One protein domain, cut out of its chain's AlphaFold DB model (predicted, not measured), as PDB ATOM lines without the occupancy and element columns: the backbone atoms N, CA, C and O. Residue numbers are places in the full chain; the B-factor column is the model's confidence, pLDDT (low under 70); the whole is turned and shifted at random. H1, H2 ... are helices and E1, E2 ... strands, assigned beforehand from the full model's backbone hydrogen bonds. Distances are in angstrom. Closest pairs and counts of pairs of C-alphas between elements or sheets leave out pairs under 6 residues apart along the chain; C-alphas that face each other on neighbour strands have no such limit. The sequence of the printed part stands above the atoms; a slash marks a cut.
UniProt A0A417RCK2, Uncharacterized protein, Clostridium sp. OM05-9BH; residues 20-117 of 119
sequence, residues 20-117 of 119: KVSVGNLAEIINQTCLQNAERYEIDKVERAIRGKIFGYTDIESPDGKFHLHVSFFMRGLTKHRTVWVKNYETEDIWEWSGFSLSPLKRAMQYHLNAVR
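What this domain is: This is residues 20 to 117 of the 119 residues of an uncharacterized protein of Clostridium sp. OM05-9BH (UniProt A0A417RCK2). A twisted sheet of four strands has H1 and H2 over one face and its other face bare; H3 packs on both of these helices, farther from the sheet. The three helices form an up-and-down bundle, each running against the one before it in the chain. The 98 printed residues hold three named helices and four named strands in the order H1 H2 E1 E2 E3 E4 H3, and the sheet, E1 - E2 - E3 - E4, is all antiparallel. The class is mixed, helices and strands; the whole is compact, with a radius of gyration of the C-alphas of 12.6 A and spans of 39 by 29 by 22 A.

How they stand to each other: H1, residues 23 to 35, and H2, residues 40 to 50, are close but not clearly touching; their closest C-alphas, of Leu 35 and Ile 43, are 6.1 A apart. E1, residues 57 to 61, E2, 67 to 76, E3, 79 to 88, and E4, 94 to 99, make a meander, each strand the antiparallel neighbour of the one before. Its three hairpins have, for instance, N 58 and O 71 at 2.8 A, N 70 and O 85 at 2.9 A, and N 84 and O 97 at 2.9 A within hydrogen-bond range. H1 and H2 are on the same face of the sheet, two layers of helices and strands. H1, at a height over the sheet of 9.0 A, is over E2, E3 and E4 and slantwise to the strands, at 38 degrees to E2 on the local plane. H2, at a height of 9.7 A, is over E1. H3, residues 103 to 117, is only just not on the sheet, with 4 pairs of C-alphas within 10 A. It touches H1, closest at the C-alphas of Ala 27 and Met 109, 5.5 A, and runs the same way at a shallow tilt of 34 degrees, only just short of steep. H3 also touches H2, closest at the C-alphas of Ile 50 and Lys 106, 5.9 A, at a shallow tilt of 9 degrees, opposite ways. In H1 and H2 every O i to N i+4 pair is within hydrogen-bond range, in H3 9 of 11.

Where its parts are: H1 begins at C-alpha 23 (121.117, 124.952, 132.260) and is 16.4 A long; H2 measures 15.5 A. E2 and E3, of 10 residues each, measure 28.0 A and 29.5 A, E1 13.7 A and E4 16.7 A. H3, 20.6 A, ends at C-alpha 117 (135.697, 137.993, 123.980).

The domain as a whole: The C-alphas of Asn 37 and Gly 77, the two farthest apart, are 39.7 A apart. The printed part has no cut, and no link is long. Mean pLDDT of the printed part is 89.9, and residues 54 to 55 are under 70.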
ATOM      1  N   LYS A  20     121.133 120.825 142.141       94.44
ATOM      2  CA  LYS A  20     120.681 120.653 140.756       94.44
ATOM      3  C   LYS A  20     120.123 121.968 140.243       94.44
ATOM      4  O   LYS A  20     119.126 122.461 140.768       94.44
ATOM      5  N   VAL A  21     120.744 122.515 139.209       95.69
ATOM      6  CA  VAL A  21     120.385 123.820 138.651       95.69
ATOM      7  C   VAL A  21     119.870 123.703 137.219       95.69
ATOM      8  O   VAL A  21     120.057 122.696 136.534       95.69
ATOM      9  N   SER A  22     119.187 124.750 136.756       95.75
ATOM     10  CA  SER A  22     118.829 124.876 135.344       95.75
ATOM     11  C   SER A  22     120.092 125.051 134.488       95.75
ATOM     12  O   SER A  22     121.134 125.503 134.966       95.75
ATOM     13  N   VAL A  23     119.995 124.746 133.191       95.19
ATOM     14  CA  VAL A  23     121.117 124.952 132.260       95.19
ATOM     15  C   VAL A  23     121.529 126.426 132.146       95.19
ATOM     16  O   VAL A  23     122.706 126.712 131.948       95.19
ATOM     17  N   GLY A  24     120.575 127.355 132.276       96.44
ATOM     18  CA  GLY A  24     120.845 128.793 132.244       96.44
ATOM     19  C   GLY A  24     121.631 129.239 133.473       96.44
ATOM     20  O   GLY A  24     122.670 129.873 133.329       96.44
ATOM     21  N   ASN A  25     121.198 128.808 134.660       97.00
ATOM     22  CA  ASN A  25     121.881 129.131 135.911       97.00
ATOM     23  C   ASN A  25     123.307 128.567 135.922       97.00
ATOM     24  O   ASN A  25     124.230 129.259 136.329       97.00
ATOM     25  N   LEU A  26     123.511 127.334 135.437       97.00
ATOM     26  CA  LEU A  26     124.861 126.772 135.368       97.00
ATOM     27  C   LEU A  26     125.762 127.551 134.402       97.00
ATOM     28  O   LEU A  26     126.933 127.764 134.700       97.00
ATOM     29  N   ALA A  27     125.230 127.987 133.256       96.50
ATOM     30  CA  ALA A  27     125.986 128.797 132.305       96.50
ATOM     31  C   ALA A  27     126.404 130.150 132.903       96.50
ATOM     32  O   ALA A  27     127.539 130.588 132.714       96.50
ATOM     33  N   GLU A  28     125.509 130.780 133.662       96.81
ATOM     34  CA  GLU A  28     125.798 132.024 134.369       96.81
ATOM     35  C   GLU A  28     126.865 131.836 135.455       96.81
ATOM     36  O   GLU A  28     127.810 132.623 135.507       96.81
ATOM     37  N   ILE A  29     126.775 130.760 136.246       96.44
ATOM     38  CA  ILE A  29     127.783 130.406 137.256       96.44
ATOM     39  C   ILE A  29     129.154 130.238 136.595       96.44
ATOM     40  O   ILE A  29     130.092 130.926 136.979       96.44
ATOM     41  N   ILE A  30     129.263 129.405 135.549       95.75
ATOM     42  CA  ILE A  30     130.522 129.207 134.808       95.75
ATOM     43  C   ILE A  30     131.075 130.544 134.304       95.75
ATOM     44  O   ILE A  30     132.280 130.780 134.352       95.75
ATOM     45  N   ASN A  31     130.211 131.430 133.809       95.19
ATOM     46  CA  ASN A  31     130.640 132.737 133.337       95.19
ATOM     47  C   ASN A  31     131.204 133.616 134.465       95.19
ATOM     48  O   ASN A  31     132.254 134.228 134.284       95.19
ATOM     49  N   GLN A  32     130.523 133.686 135.607       93.75
ATOM     50  CA  GLN A  32     130.921 134.532 136.735       93.75
ATOM     51  C   GLN A  32     132.167 134.005 137.460       93.75
ATOM     52  O   GLN A  32     132.966 134.800 137.942       93.75
ATOM     53  N   THR A  33     132.366 132.686 137.502       93.81
ATOM     54  CA  THR A  33     133.462 132.066 138.263       93.81
ATOM     55  C   THR A  33     134.654 131.680 137.392       93.81
ATOM     56  O   THR A  33     135.793 132.006 137.711       93.81
ATOM     57  N   CYS A  34     134.418 131.016 136.260       92.00
ATOM     58  CA  CYS A  34     135.485 130.467 135.424       92.00
ATOM     59  C   CYS A  34     135.891 131.384 134.265       92.00
ATOM     60  O   CYS A  34     136.964 131.171 133.711       92.00
ATOM     61  N   LEU A  35     135.060 132.357 133.854       91.38
ATOM     62  CA  LEU A  35     135.335 133.184 132.664       91.38
ATOM     63  C   LEU A  35     135.574 134.670 132.946       91.38
ATOM     64  O   LEU A  35     136.298 135.306 132.185       91.38
ATOM     65  N   GLN A  36     134.972 135.242 133.995       84.06
ATOM     66  CA  GLN A  36     134.894 136.698 134.175       84.06
ATOM     67  C   GLN A  36     136.258 137.408 134.183       84.06
ATOM     68  O   GLN A  36     136.335 138.531 133.685       84.06
ATOM     69  N   ASN A  37     137.302 136.742 134.686       84.44
ATOM     70  CA  ASN A  37     138.682 137.240 134.751       84.44
ATOM     71  C   ASN A  37     139.681 136.280 134.081       84.44
ATOM     72  O   ASN A  37     140.865 136.277 134.408       84.44
ATOM     73  N   ALA A  38     139.196 135.408 133.198       88.00
ATOM     74  CA  ALA A  38     140.010 134.367 132.597       88.00
ATOM     75  C   ALA A  38     140.812 134.872 131.404       88.00
ATOM     76  O   ALA A  38     140.326 135.651 130.582       88.00
ATOM     77  N   GLU A  39     142.035 134.365 131.271       90.25
ATOM     78  CA  GLU A  39     142.816 134.568 130.061       90.25
ATOM     79  C   GLU A  39     142.158 133.876 128.862       90.25
ATOM     80  O   GLU A  39     141.414 132.898 128.987       90.25
ATOM     81  N   ARG A  40     142.487 134.345 127.655       89.31
ATOM     82  CA  ARG A  40     141.913 133.814 126.412       89.31
ATOM     83  C   ARG A  40     142.103 132.305 126.248       89.31
ATOM     84  O   ARG A  40     141.212 131.631 125.737       89.31
ATOM     85  N   TYR A  41     143.233 131.785 126.714       89.56
ATOM     86  CA  TYR A  41     143.520 130.355 126.708       89.56
ATOM     87  C   TYR A  41     142.540 129.546 127.577       89.56
ATOM     88  O   TYR A  41     142.047 128.506 127.134       89.56
ATOM     89  N   GLU A  42     142.194 130.040 128.768       88.94
ATOM     90  CA  GLU A  42     141.231 129.397 129.670       88.94
ATOM     91  C   GLU A  42     139.801 129.470 129.111       88.94
ATOM     92  O   GLU A  42     139.077 128.471 129.098       88.94
ATOM     93  N   ILE A  43     139.423 130.608 128.517       91.56
ATOM     94  CA  ILE A  43     138.141 130.755 127.808       91.56
ATOM     95  C   ILE A  43     138.020 129.714 126.681       91.56
ATOM     96  O   ILE A  43     136.986 129.050 126.539       91.56
ATOM     97  N   ASP A  44     139.082 129.529 125.892       90.62
ATOM     98  CA  ASP A  44     139.102 128.565 124.792       90.62
ATOM     99  C   ASP A  44     139.051 127.107 125.291       90.62
ATOM    100  O   ASP A  44     138.408 126.263 124.652       90.62
ATOM    101  N   LYS A  45     139.658 126.785 126.445       89.62
ATOM    102  CA  LYS A  45     139.501 125.466 127.089       89.62
ATOM    103  C   LYS A  45     138.048 125.194 127.470       89.62
ATOM    104  O   LYS A  45     137.518 124.145 127.086       89.62
ATOM    105  N   VAL A  46     137.395 126.132 128.165       90.81
ATOM    106  CA  VAL A  46     135.985 126.002 128.580       90.81
ATOM    107  C   VAL A  46     135.090 125.799 127.361       90.81
ATOM    108  O   VAL A  46     134.273 124.874 127.325       90.81
ATOM    109  N   GLU A  47     135.286 126.593 126.306       91.88
ATOM    110  CA  GLU A  47     134.518 126.439 125.073       91.88
ATOM    111  C   GLU A  47     134.716 125.053 124.437       91.88
ATOM    112  O   GLU A  47     133.744 124.415 124.018       91.88
ATOM    113  N   ARG A  48     135.956 124.551 124.360       90.81
ATOM    114  CA  ARG A  48     136.246 123.224 123.786       90.81
ATOM    115  C   ARG A  48     135.604 122.094 124.587       90.81
ATOM    116  O   ARG A  48     135.041 121.182 123.967       90.81
ATOM    117  N   ALA A  49     135.654 122.169 125.916       89.81
ATOM    118  CA  ALA A  49     135.034 121.197 126.810       89.81
ATOM    119  C   ALA A  49     133.513 121.160 126.608       89.81
ATOM    120  O   ALA A  49     132.947 120.117 126.276       89.81
ATOM    121  N   ILE A  50     132.851 122.320 126.666       90.06
ATOM    122  CA  ILE A  50     131.389 122.418 126.534       90.06
ATOM    123  C   ILE A  50     130.929 122.047 125.122       90.06
ATOM    124  O   ILE A  50     129.884 121.414 124.951       90.06
ATOM    125  N   ARG A  51     131.728 122.345 124.084       88.88
ATOM    126  CA  ARG A  51     131.470 121.893 122.705       88.88
ATOM    127  C   ARG A  51     131.650 120.383 122.516       88.88
ATOM    128  O   ARG A  51     131.221 119.880 121.475       88.88
ATOM    129  N   GLY A  52     132.171 119.655 123.503       76.62
ATOM    130  CA  GLY A  52     132.396 118.211 123.433       76.62
ATOM    131  C   GLY A  52     133.503 117.841 122.447       76.62
ATOM    132  O   GLY A  52     133.412 116.805 121.795       76.62
ATOM    133  N   LYS A  53     134.509 118.713 122.288       77.75
ATOM    134  CA  LYS A  53     135.692 118.454 121.448       77.75
ATOM    135  C   LYS A  53     136.779 117.643 122.174       77.75
ATOM    136  O   LYS A  53     137.814 117.372 121.579       77.75
ATOM    137  N   ILE A  54     136.562 117.289 123.439       69.94
ATOM    138  CA  ILE A  54     137.458 116.471 124.269       69.94
ATOM    139  C   ILE A  54     136.707 115.188 124.616       69.94
ATOM    140  O   ILE A  54     135.510 115.286 124.868       69.94
ATOM    141  N   PHE A  55     137.362 114.018 124.563       68.19
ATOM    142  CA  PHE A  55     136.741 112.711 124.822       68.19
ATOM    143  C   PHE A  55     136.868 112.288 126.304       68.19
ATOM    144  O   PHE A  55     137.886 112.552 126.927       68.19
ATOM    145  N   GLY A  56     135.860 111.610 126.861       81.31
ATOM    146  CA  GLY A  56     135.727 111.228 128.265       81.31
ATOM    147  C   GLY A  56     135.191 112.362 129.137       81.31
ATOM    148  O   GLY A  56     133.982 112.556 129.280       81.31
ATOM    149  N   TYR A  57     136.110 113.100 129.738       86.62
ATOM    150  CA  TYR A  57     135.811 114.206 130.634       86.62
ATOM    151  C   TYR A  57     136.867 115.299 130.492       86.62
ATOM    152  O   TYR A  57     137.896 115.128 129.836       86.62
ATOM    153  N   THR A  58     136.588 116.462 131.056       89.56
ATOM    154  CA  THR A  58     137.539 117.563 131.156       89.56
ATOM    155  C   THR A  58     137.291 118.305 132.447       89.56
ATOM    156  O   THR A  58     136.142 118.605 132.774       89.56
ATOM    157  N   ASP A  59     138.384 118.615 133.122       91.62
ATOM    158  CA  ASP A  59     138.438 119.399 134.340       91.62
ATOM    159  C   ASP A  59     139.152 120.720 134.048       91.62
ATOM    160  O   ASP A  59     140.137 120.748 133.304       91.62
ATOM    161  N   ILE A  60     138.610 121.816 134.570       92.06
ATOM    162  CA  ILE A  60     139.104 123.174 134.352       92.06
ATOM    163  C   ILE A  60     139.043 123.904 135.687       92.06
ATOM    164  O   ILE A  60     137.972 124.023 136.278       92.06
ATOM    165  N   GLU A  61     140.179 124.418 136.139       92.25
ATOM    166  CA  GLU A  61     140.242 125.285 137.313       92.25
ATOM    167  C   GLU A  61     139.990 126.738 136.906       92.25
ATOM    168  O   GLU A  61     140.380 127.174 135.819       92.25
ATOM    169  N   SER A  62     139.303 127.494 137.762       91.94
ATOM    170  CA  SER A  62     139.170 128.934 137.572       91.94
ATOM    171  C   SER A  62     140.532 129.626 137.721       91.94
ATOM    172  O   SER A  62     141.406 129.131 138.432       91.94
ATOM    173  N   PRO A  63     140.720 130.807 137.107       87.19
ATOM    174  CA  PRO A  63     141.986 131.546 137.180       87.19
ATOM    175  C   PRO A  63     142.462 131.871 138.603       87.19
ATOM    176  O   PRO A  63     143.656 132.018 138.836       87.19
ATOM    177  N   ASP A  64     141.533 132.006 139.552       89.25
ATOM    178  CA  ASP A  64     141.811 132.276 140.966       89.25
ATOM    179  C   ASP A  64     142.000 131.001 141.813       89.25
ATOM    180  O   ASP A  64     142.232 131.101 143.017       89.25
ATOM    181  N   GLY A  65     141.885 129.814 141.207       91.25
ATOM    182  CA  GLY A  65     142.008 128.515 141.871       91.25
ATOM    183  C   GLY A  65     140.857 128.161 142.819       91.25
ATOM    184  O   GLY A  65     140.932 127.147 143.506       91.25
ATOM    185  N   LYS A  66     139.794 128.973 142.889       93.31
ATOM    186  CA  LYS A  66     138.690 128.777 143.846       93.31
ATOM    187  C   LYS A  66     137.604 127.834 143.353       93.31
ATOM    188  O   LYS A  66     136.896 127.234 144.162       93.31
ATOM    189  N   PHE A  67     137.451 127.711 142.041       95.31
ATOM    190  CA  PHE A  67     136.390 126.938 141.425       95.31
ATOM    191  C   PHE A  67     136.939 125.871 140.496       95.31
ATOM    192  O   PHE A  67     137.939 126.056 139.804       95.31
ATOM    193  N   HIS A  68     136.208 124.767 140.426       95.19
ATOM    194  CA  HIS A  68     136.504 123.656 139.539       95.19
ATOM    195  C   HIS A  68     135.300 123.343 138.674       95.19
ATOM    196  O   HIS A  68     134.249 122.949 139.177       95.19
ATOM    197  N   LEU A  69     135.456 123.500 137.366       95.50
ATOM    198  CA  LEU A  69     134.478 123.101 136.371       95.50
ATOM    199  C   LEU A  69     134.825 121.713 135.844       95.50
ATOM    200  O   LEU A  69     135.883 121.497 135.258       95.50
ATOM    201  N   HIS A  70     133.869 120.804 135.947       94.38
ATOM    202  CA  HIS A  70     133.942 119.487 135.342       94.38
ATOM    203  C   HIS A  70     132.888 119.331 134.255       94.38
ATOM    204  O   HIS A  70     131.709 119.632 134.448       94.38
ATOM    205  N   VAL A  71     133.302 118.785 133.118       92.62
ATOM    206  CA  VAL A  71     132.428 118.407 132.010       92.62
ATOM    207  C   VAL A  71     132.705 116.949 131.688       92.62
ATOM    208  O   VAL A  71     133.770 116.624 131.171       92.62
ATOM    209  N   SER A  72     131.745 116.063 131.929       89.56
ATOM    210  CA  SER A  72     131.876 114.650 131.577       89.56
ATOM    211  C   SER A  72     130.805 114.164 130.634       89.56
ATOM    212  O   SER A  72     129.676 114.663 130.531       89.56
ATOM    213  N   PHE A  73     131.180 113.092 129.955       85.38
ATOM    214  CA  PHE A  73     130.248 112.222 129.309       85.38
ATOM    215  C   PHE A  73     130.502 110.772 129.656       85.38
ATOM    216  O   PHE A  73     131.617 110.271 129.581       85.38
ATOM    217  N   PHE A  74     129.422 110.067 129.944       78.50
ATOM    218  CA  PHE A  74     129.477 108.639 130.185       78.50
ATOM    219  C   PHE A  74     128.373 107.937 129.404       78.50
ATOM    220  O   PHE A  74     127.370 108.539 128.999       78.50
ATOM    221  N   MET A  75     128.592 106.654 129.135       77.31
ATOM    222  CA  MET A  75     127.582 105.783 128.550       77.31
ATOM    223  C   MET A  75     127.015 104.882 129.638       77.31
ATOM    224  O   MET A  75     127.763 104.286 130.407       77.31
ATOM    225  N   ARG A  76     125.689 104.770 129.684       70.25
ATOM    226  CA  ARG A  76     124.972 103.795 130.504       70.25
ATOM    227  C   ARG A  76     124.136 102.930 129.564       70.25
ATOM    228  O   ARG A  76     123.074 103.350 129.109       70.25
ATOM    229  N   GLY A  77     124.653 101.749 129.221       81.50
ATOM    230  CA  GLY A  77     124.092 100.922 128.147       81.50
ATOM    231  C   GLY A  77     124.174 101.637 126.794       81.50
ATOM    232  O   GLY A  77     125.238 102.126 126.416       81.50
ATOM    233  N   LEU A  78     123.046 101.743 126.089       80.81
ATOM    234  CA  LEU A  78     122.937 102.488 124.823       80.81
ATOM    235  C   LEU A  78     122.781 104.006 125.020       80.81
ATOM    236  O   LEU A  78     122.824 104.773 124.056       80.81
ATOM    237  N   THR A  79     122.603 104.457 126.262       76.25
ATOM    238  CA  THR A  79     122.254 105.841 126.567       76.25
ATOM    239  C   THR A  79     123.493 106.664 126.884       76.25
ATOM    240  O   THR A  79     124.300 106.321 127.749       76.25
ATOM    241  N   LYS A  80     123.634 107.799 126.199       81.31
ATOM    242  CA  LYS A  80     124.689 108.785 126.434       81.31
ATOM    243  C   LYS A  80     124.193 109.820 127.441       81.31
ATOM    244  O   LYS A  80     123.251 110.548 127.151       81.31
ATOM    245  N   HIS A  81     124.852 109.908 128.589       82.94
ATOM    246  CA  HIS A  81     124.601 110.940 129.589       82.94
ATOM    247  C   HIS A  81     125.754 111.937 129.622       82.94
ATOM    248  O   HIS A  81     126.900 111.623 129.282       82.94
ATOM    249  N   ARG A  82     125.423 113.179 129.949       87.88
ATOM    250  CA  ARG A  82     126.344 114.300 130.082       87.88
ATOM    251  C   ARG A  82     126.089 114.936 131.432       87.88
ATOM    252  O   ARG A  82     124.929 115.198 131.745       87.88
ATOM    253  N   THR A  83     127.152 115.189 132.177       90.56
ATOM    254  CA  THR A  83     127.081 115.889 133.456       90.56
ATOM    255  C   THR A  83     128.061 117.042 133.413       90.56
ATOM    256  O   THR A  83     129.174 116.901 132.907       90.56
ATOM    257  N   VAL A  84     127.623 118.189 133.910       94.31
ATOM    258  CA  VAL A  84     128.465 119.362 134.099       94.31
ATOM    259  C   VAL A  84     128.239 119.867 135.503       94.31
ATOM    260  O   VAL A  84     127.089 119.995 135.923       94.31
ATOM    261  N   TRP A  85     129.318 120.150 136.216       96.00
ATOM    262  CA  TRP A  85     129.226 120.744 137.535       96.00
ATOM    263  C   TRP A  85     130.345 121.744 137.778       96.00
ATOM    264  O   TRP A  85     131.423 121.637 137.195       96.00
ATOM    265  N   VAL A  86     130.060 122.722 138.629       96.56
ATOM    266  CA  VAL A  86     131.042 123.658 139.175       96.56
ATOM    267  C   VAL A  86     131.105 123.421 140.673       96.56
ATOM    268  O   VAL A  86     130.065 123.451 141.329       96.56
ATOM    269  N   LYS A  87     132.303 123.180 141.200       95.62
ATOM    270  CA  LYS A  87     132.575 123.100 142.633       95.62
ATOM    271  C   LYS A  87     133.234 124.392 143.102       95.62
ATOM    272  O   LYS A  87     134.121 124.892 142.417       95.62
ATOM    273  N   ASN A  88     132.829 124.900 144.260       94.62
ATOM    274  CA  ASN A  88     133.568 125.905 145.018       94.62
ATOM    275  C   ASN A  88     134.431 125.197 146.072       94.62
ATOM    276  O   ASN A  88     133.898 124.466 146.902       94.62
ATOM    277  N   TYR A  89     135.749 125.396 146.052       90.44
ATOM    278  CA  TYR A  89     136.655 124.794 147.035       90.44
ATOM    279  C   TYR A  89     136.603 125.466 148.413       90.44
ATOM    280  O   TYR A  89     136.986 124.853 149.401       90.44
ATOM    281  N   GLU A  90     136.131 126.711 148.505       89.94
ATOM    282  CA  GLU A  90     136.034 127.421 149.786       89.94
ATOM    283  C   GLU A  90     134.787 127.004 150.571       89.94
ATOM    284  O   GLU A  90     134.845 126.849 151.789       89.94
ATOM    285  N   THR A  91     133.654 126.832 149.881       89.12
ATOM    286  CA  THR A  91     132.372 126.480 150.519       89.12
ATOM    287  C   THR A  91     132.009 125.009 150.391       89.12
ATOM    288  O   THR A  91     131.086 124.561 151.063       89.12
ATOM    289  N   GLU A  92     132.726 124.259 149.551       88.44
ATOM    290  CA  GLU A  92     132.412 122.876 149.177       88.44
ATOM    291  C   GLU A  92     131.052 122.705 148.462       88.44
ATOM    292  O   GLU A  92     130.566 121.584 148.285       88.44
ATOM    293  N   ASP A  93     130.453 123.801 147.982       91.75
ATOM    294  CA  ASP A  93     129.216 123.765 147.202       91.75
ATOM    295  C   ASP A  93     129.457 123.247 145.784       91.75
ATOM    296  O   ASP A  93     130.459 123.567 145.137       91.75
ATOM    297  N   ILE A  94     128.494 122.480 145.274       94.69
ATOM    298  CA  ILE A  94     128.500 121.934 143.918       94.69
ATOM    299  C   ILE A  94     127.203 122.328 143.221       94.69
ATOM    300  O   ILE A  94     126.116 121.941 143.644       94.69
ATOM    301  N   TRP A  95     127.301 123.030 142.095       96.81
ATOM    302  CA  TRP A  95     126.162 123.279 141.208       96.81
ATOM    303  C   TRP A  95     126.258 122.372 139.997       96.81
ATOM    304  O   TRP A  95     127.221 122.455 139.238       96.81
ATOM    305  N   GLU A  96     125.259 121.517 139.801       95.75
ATOM    306  CA  GLU A  96     125.272 120.492 138.764       95.75
ATOM    307  C   GLU A  96     124.080 120.574 137.809       95.75
ATOM    308  O   GLU A  96     122.950 120.917 138.168       95.75
ATOM    309  N   TRP A  97     124.330 120.173 136.568       95.12
ATOM    310  CA  TRP A  97     123.316 119.912 135.560       95.12
ATOM    311  C   TRP A  97     123.660 118.633 134.798       95.12
ATOM    312  O   TRP A  97     124.821 118.360 134.486       95.12
ATOM    313  N   SER A  98     122.640 117.851 134.440       90.38
ATOM    314  CA  SER A  98     122.809 116.654 133.616       90.38
ATOM    315  C   SER A  98     121.747 116.544 132.526       90.38
ATOM    316  O   SER A  98     120.632 117.050 132.654       90.38
ATOM    317  N   GLY A  99     122.094 115.871 131.428       87.94
ATOM    318  CA  GLY A  99     121.188 115.654 130.304       87.94
ATOM    319  C   GLY A  99     121.731 114.683 129.255       87.94
ATOM    320  O   GLY A  99     122.850 114.186 129.352       87.94
ATOM    321  N   PHE A 100     120.935 114.413 128.217       87.25
ATOM    322  CA  PHE A 100     121.325 113.519 127.113       87.25
ATOM    323  C   PHE A 100     122.299 114.163 126.112       87.25
ATOM    324  O   PHE A 100     122.976 113.478 125.348       87.25
ATOM    325  N   SER A 101     122.377 115.496 126.086       87.00
ATOM    326  CA  SER A 101     123.210 116.256 125.153       87.00
ATOM    327  C   SER A 101     123.716 117.538 125.799       87.00
ATOM    328  O   SER A 101     122.978 118.176 126.538       87.00
ATOM    329  N   LEU A 102     124.935 117.967 125.456       89.69
ATOM    330  CA  LEU A 102     125.476 119.271 125.862       89.69
ATOM    331  C   LEU A 102     124.922 120.442 125.031       89.69
ATOM    332  O   LEU A 102     125.222 121.591 125.332       89.69
ATOM    333  N   SER A 103     124.131 120.199 123.977       91.88
ATOM    334  CA  SER A 103     123.627 121.265 123.094       91.88
ATOM    335  C   SER A 103     122.901 122.414 123.816       91.88
ATOM    336  O   SER A 103     123.138 123.560 123.434       91.88
ATOM    337  N   PRO A 104     122.054 122.177 124.839       93.50
ATOM    338  CA  PRO A 104     121.449 123.263 125.609       93.50
ATOM    339  C   PRO A 104     122.494 124.146 126.301       93.50
ATOM    340  O   PRO A 104     122.433 125.366 126.174       93.50
ATOM    341  N   LEU A 105     123.495 123.533 126.942       94.19
ATOM    342  CA  LEU A 105     124.570 124.261 127.613       94.19
ATOM    343  C   LEU A 105     125.452 125.016 126.615       94.19
ATOM    344  O   LEU A 105     125.757 126.180 126.837       94.19
ATOM    345  N   LYS A 106     125.792 124.404 125.470       94.19
ATOM    346  CA  LYS A 106     126.528 125.077 124.383       94.19
ATOM    347  C   LYS A 106     125.831 126.364 123.944       94.19
ATOM    348  O   LYS A 106     126.495 127.376 123.753       94.19
ATOM    349  N   ARG A 107     124.503 126.328 123.784       94.88
ATOM    350  CA  ARG A 107     123.714 127.506 123.394       94.88
ATOM    351  C   ARG A 107     123.718 128.580 124.477       94.88
ATOM    352  O   ARG A 107     123.946 129.736 124.145       94.88
ATOM    353  N   ALA A 108     123.509 128.201 125.738       95.00
ATOM    354  CA  ALA A 108     123.538 129.143 126.857       95.00
ATOM    355  C   ALA A 108     124.917 129.816 126.993       95.00
ATOM    356  O   ALA A 108     125.018 131.037 127.073       95.00
ATOM    357  N   MET A 109     125.993 129.033 126.894       95.12
ATOM    358  CA  MET A 109     127.363 129.541 126.982       95.12
ATOM    359  C   MET A 109     127.785 130.403 125.795       95.12
ATOM    360  O   MET A 109     128.646 131.256 125.965       95.12
ATOM    361  N   GLN A 110     127.204 130.226 124.604       93.56
ATOM    362  CA  GLN A 110     127.583 131.013 123.425       93.56
ATOM    363  C   GLN A 110     127.413 132.521 123.658       93.56
ATOM    364  O   GLN A 110     128.250 133.302 123.208       93.56
ATOM    365  N   TYR A 111     126.356 132.920 124.375       90.25
ATOM    366  CA  TYR A 111     126.129 134.313 124.753       90.25
ATOM    367  C   TYR A 111     127.264 134.838 125.646       90.25
ATOM    368  O   TYR A 111     127.894 135.842 125.316       90.25
ATOM    369  N   HIS A 112     127.584 134.108 126.716       93.19
ATOM    370  CA  HIS A 112     128.647 134.461 127.657       93.19
ATOM    371  C   HIS A 112     130.032 134.498 126.996       93.19
ATOM    372  O   HIS A 112     130.751 135.483 127.121       93.19
ATOM    373  N   LEU A 113     130.381 133.476 126.211       92.44
ATOM    374  CA  LEU A 113     131.663 133.393 125.506       92.44
ATOM    375  C   LEU A 113     131.869 134.557 124.528       92.44
ATOM    376  O   LEU A 113     132.977 135.076 124.411       92.44
ATOM    377  N   ASN A 114     130.812 134.985 123.831       90.69
ATOM    378  CA  ASN A 114     130.882 136.149 122.950       90.69
ATOM    379  C   ASN A 114     131.077 137.442 123.749       90.69
ATOM    380  O   ASN A 114     131.902 138.266 123.369       90.69
ATOM    381  N   ALA A 115     130.351 137.606 124.859       87.56
ATOM    382  CA  ALA A 115     130.462 138.786 125.710       87.56
ATOM    383  C   ALA A 115     131.862 138.931 126.327       87.56
ATOM    384  O   ALA A 115     132.401 140.031 126.354       87.56
ATOM    385  N   VAL A 116     132.466 137.829 126.781       86.94
ATOM    386  CA  VAL A 116     133.814 137.842 127.371       86.94
ATOM    387  C   VAL A 116     134.882 138.183 126.323       86.94
ATOM    388  O   VAL A 116     135.812 138.913 126.627       86.94
ATOM    389  N   ARG A 117     134.738 137.721 125.073       81.88
ATOM    390  CA  ARG A 117     135.697 137.993 123.980       81.88
ATOM    391  C   ARG A 117     135.694 139.429 123.451       81.88
ATOM    392  O   ARG A 117     136.622 139.794 122.739       81.88
TER     393      ARG A 117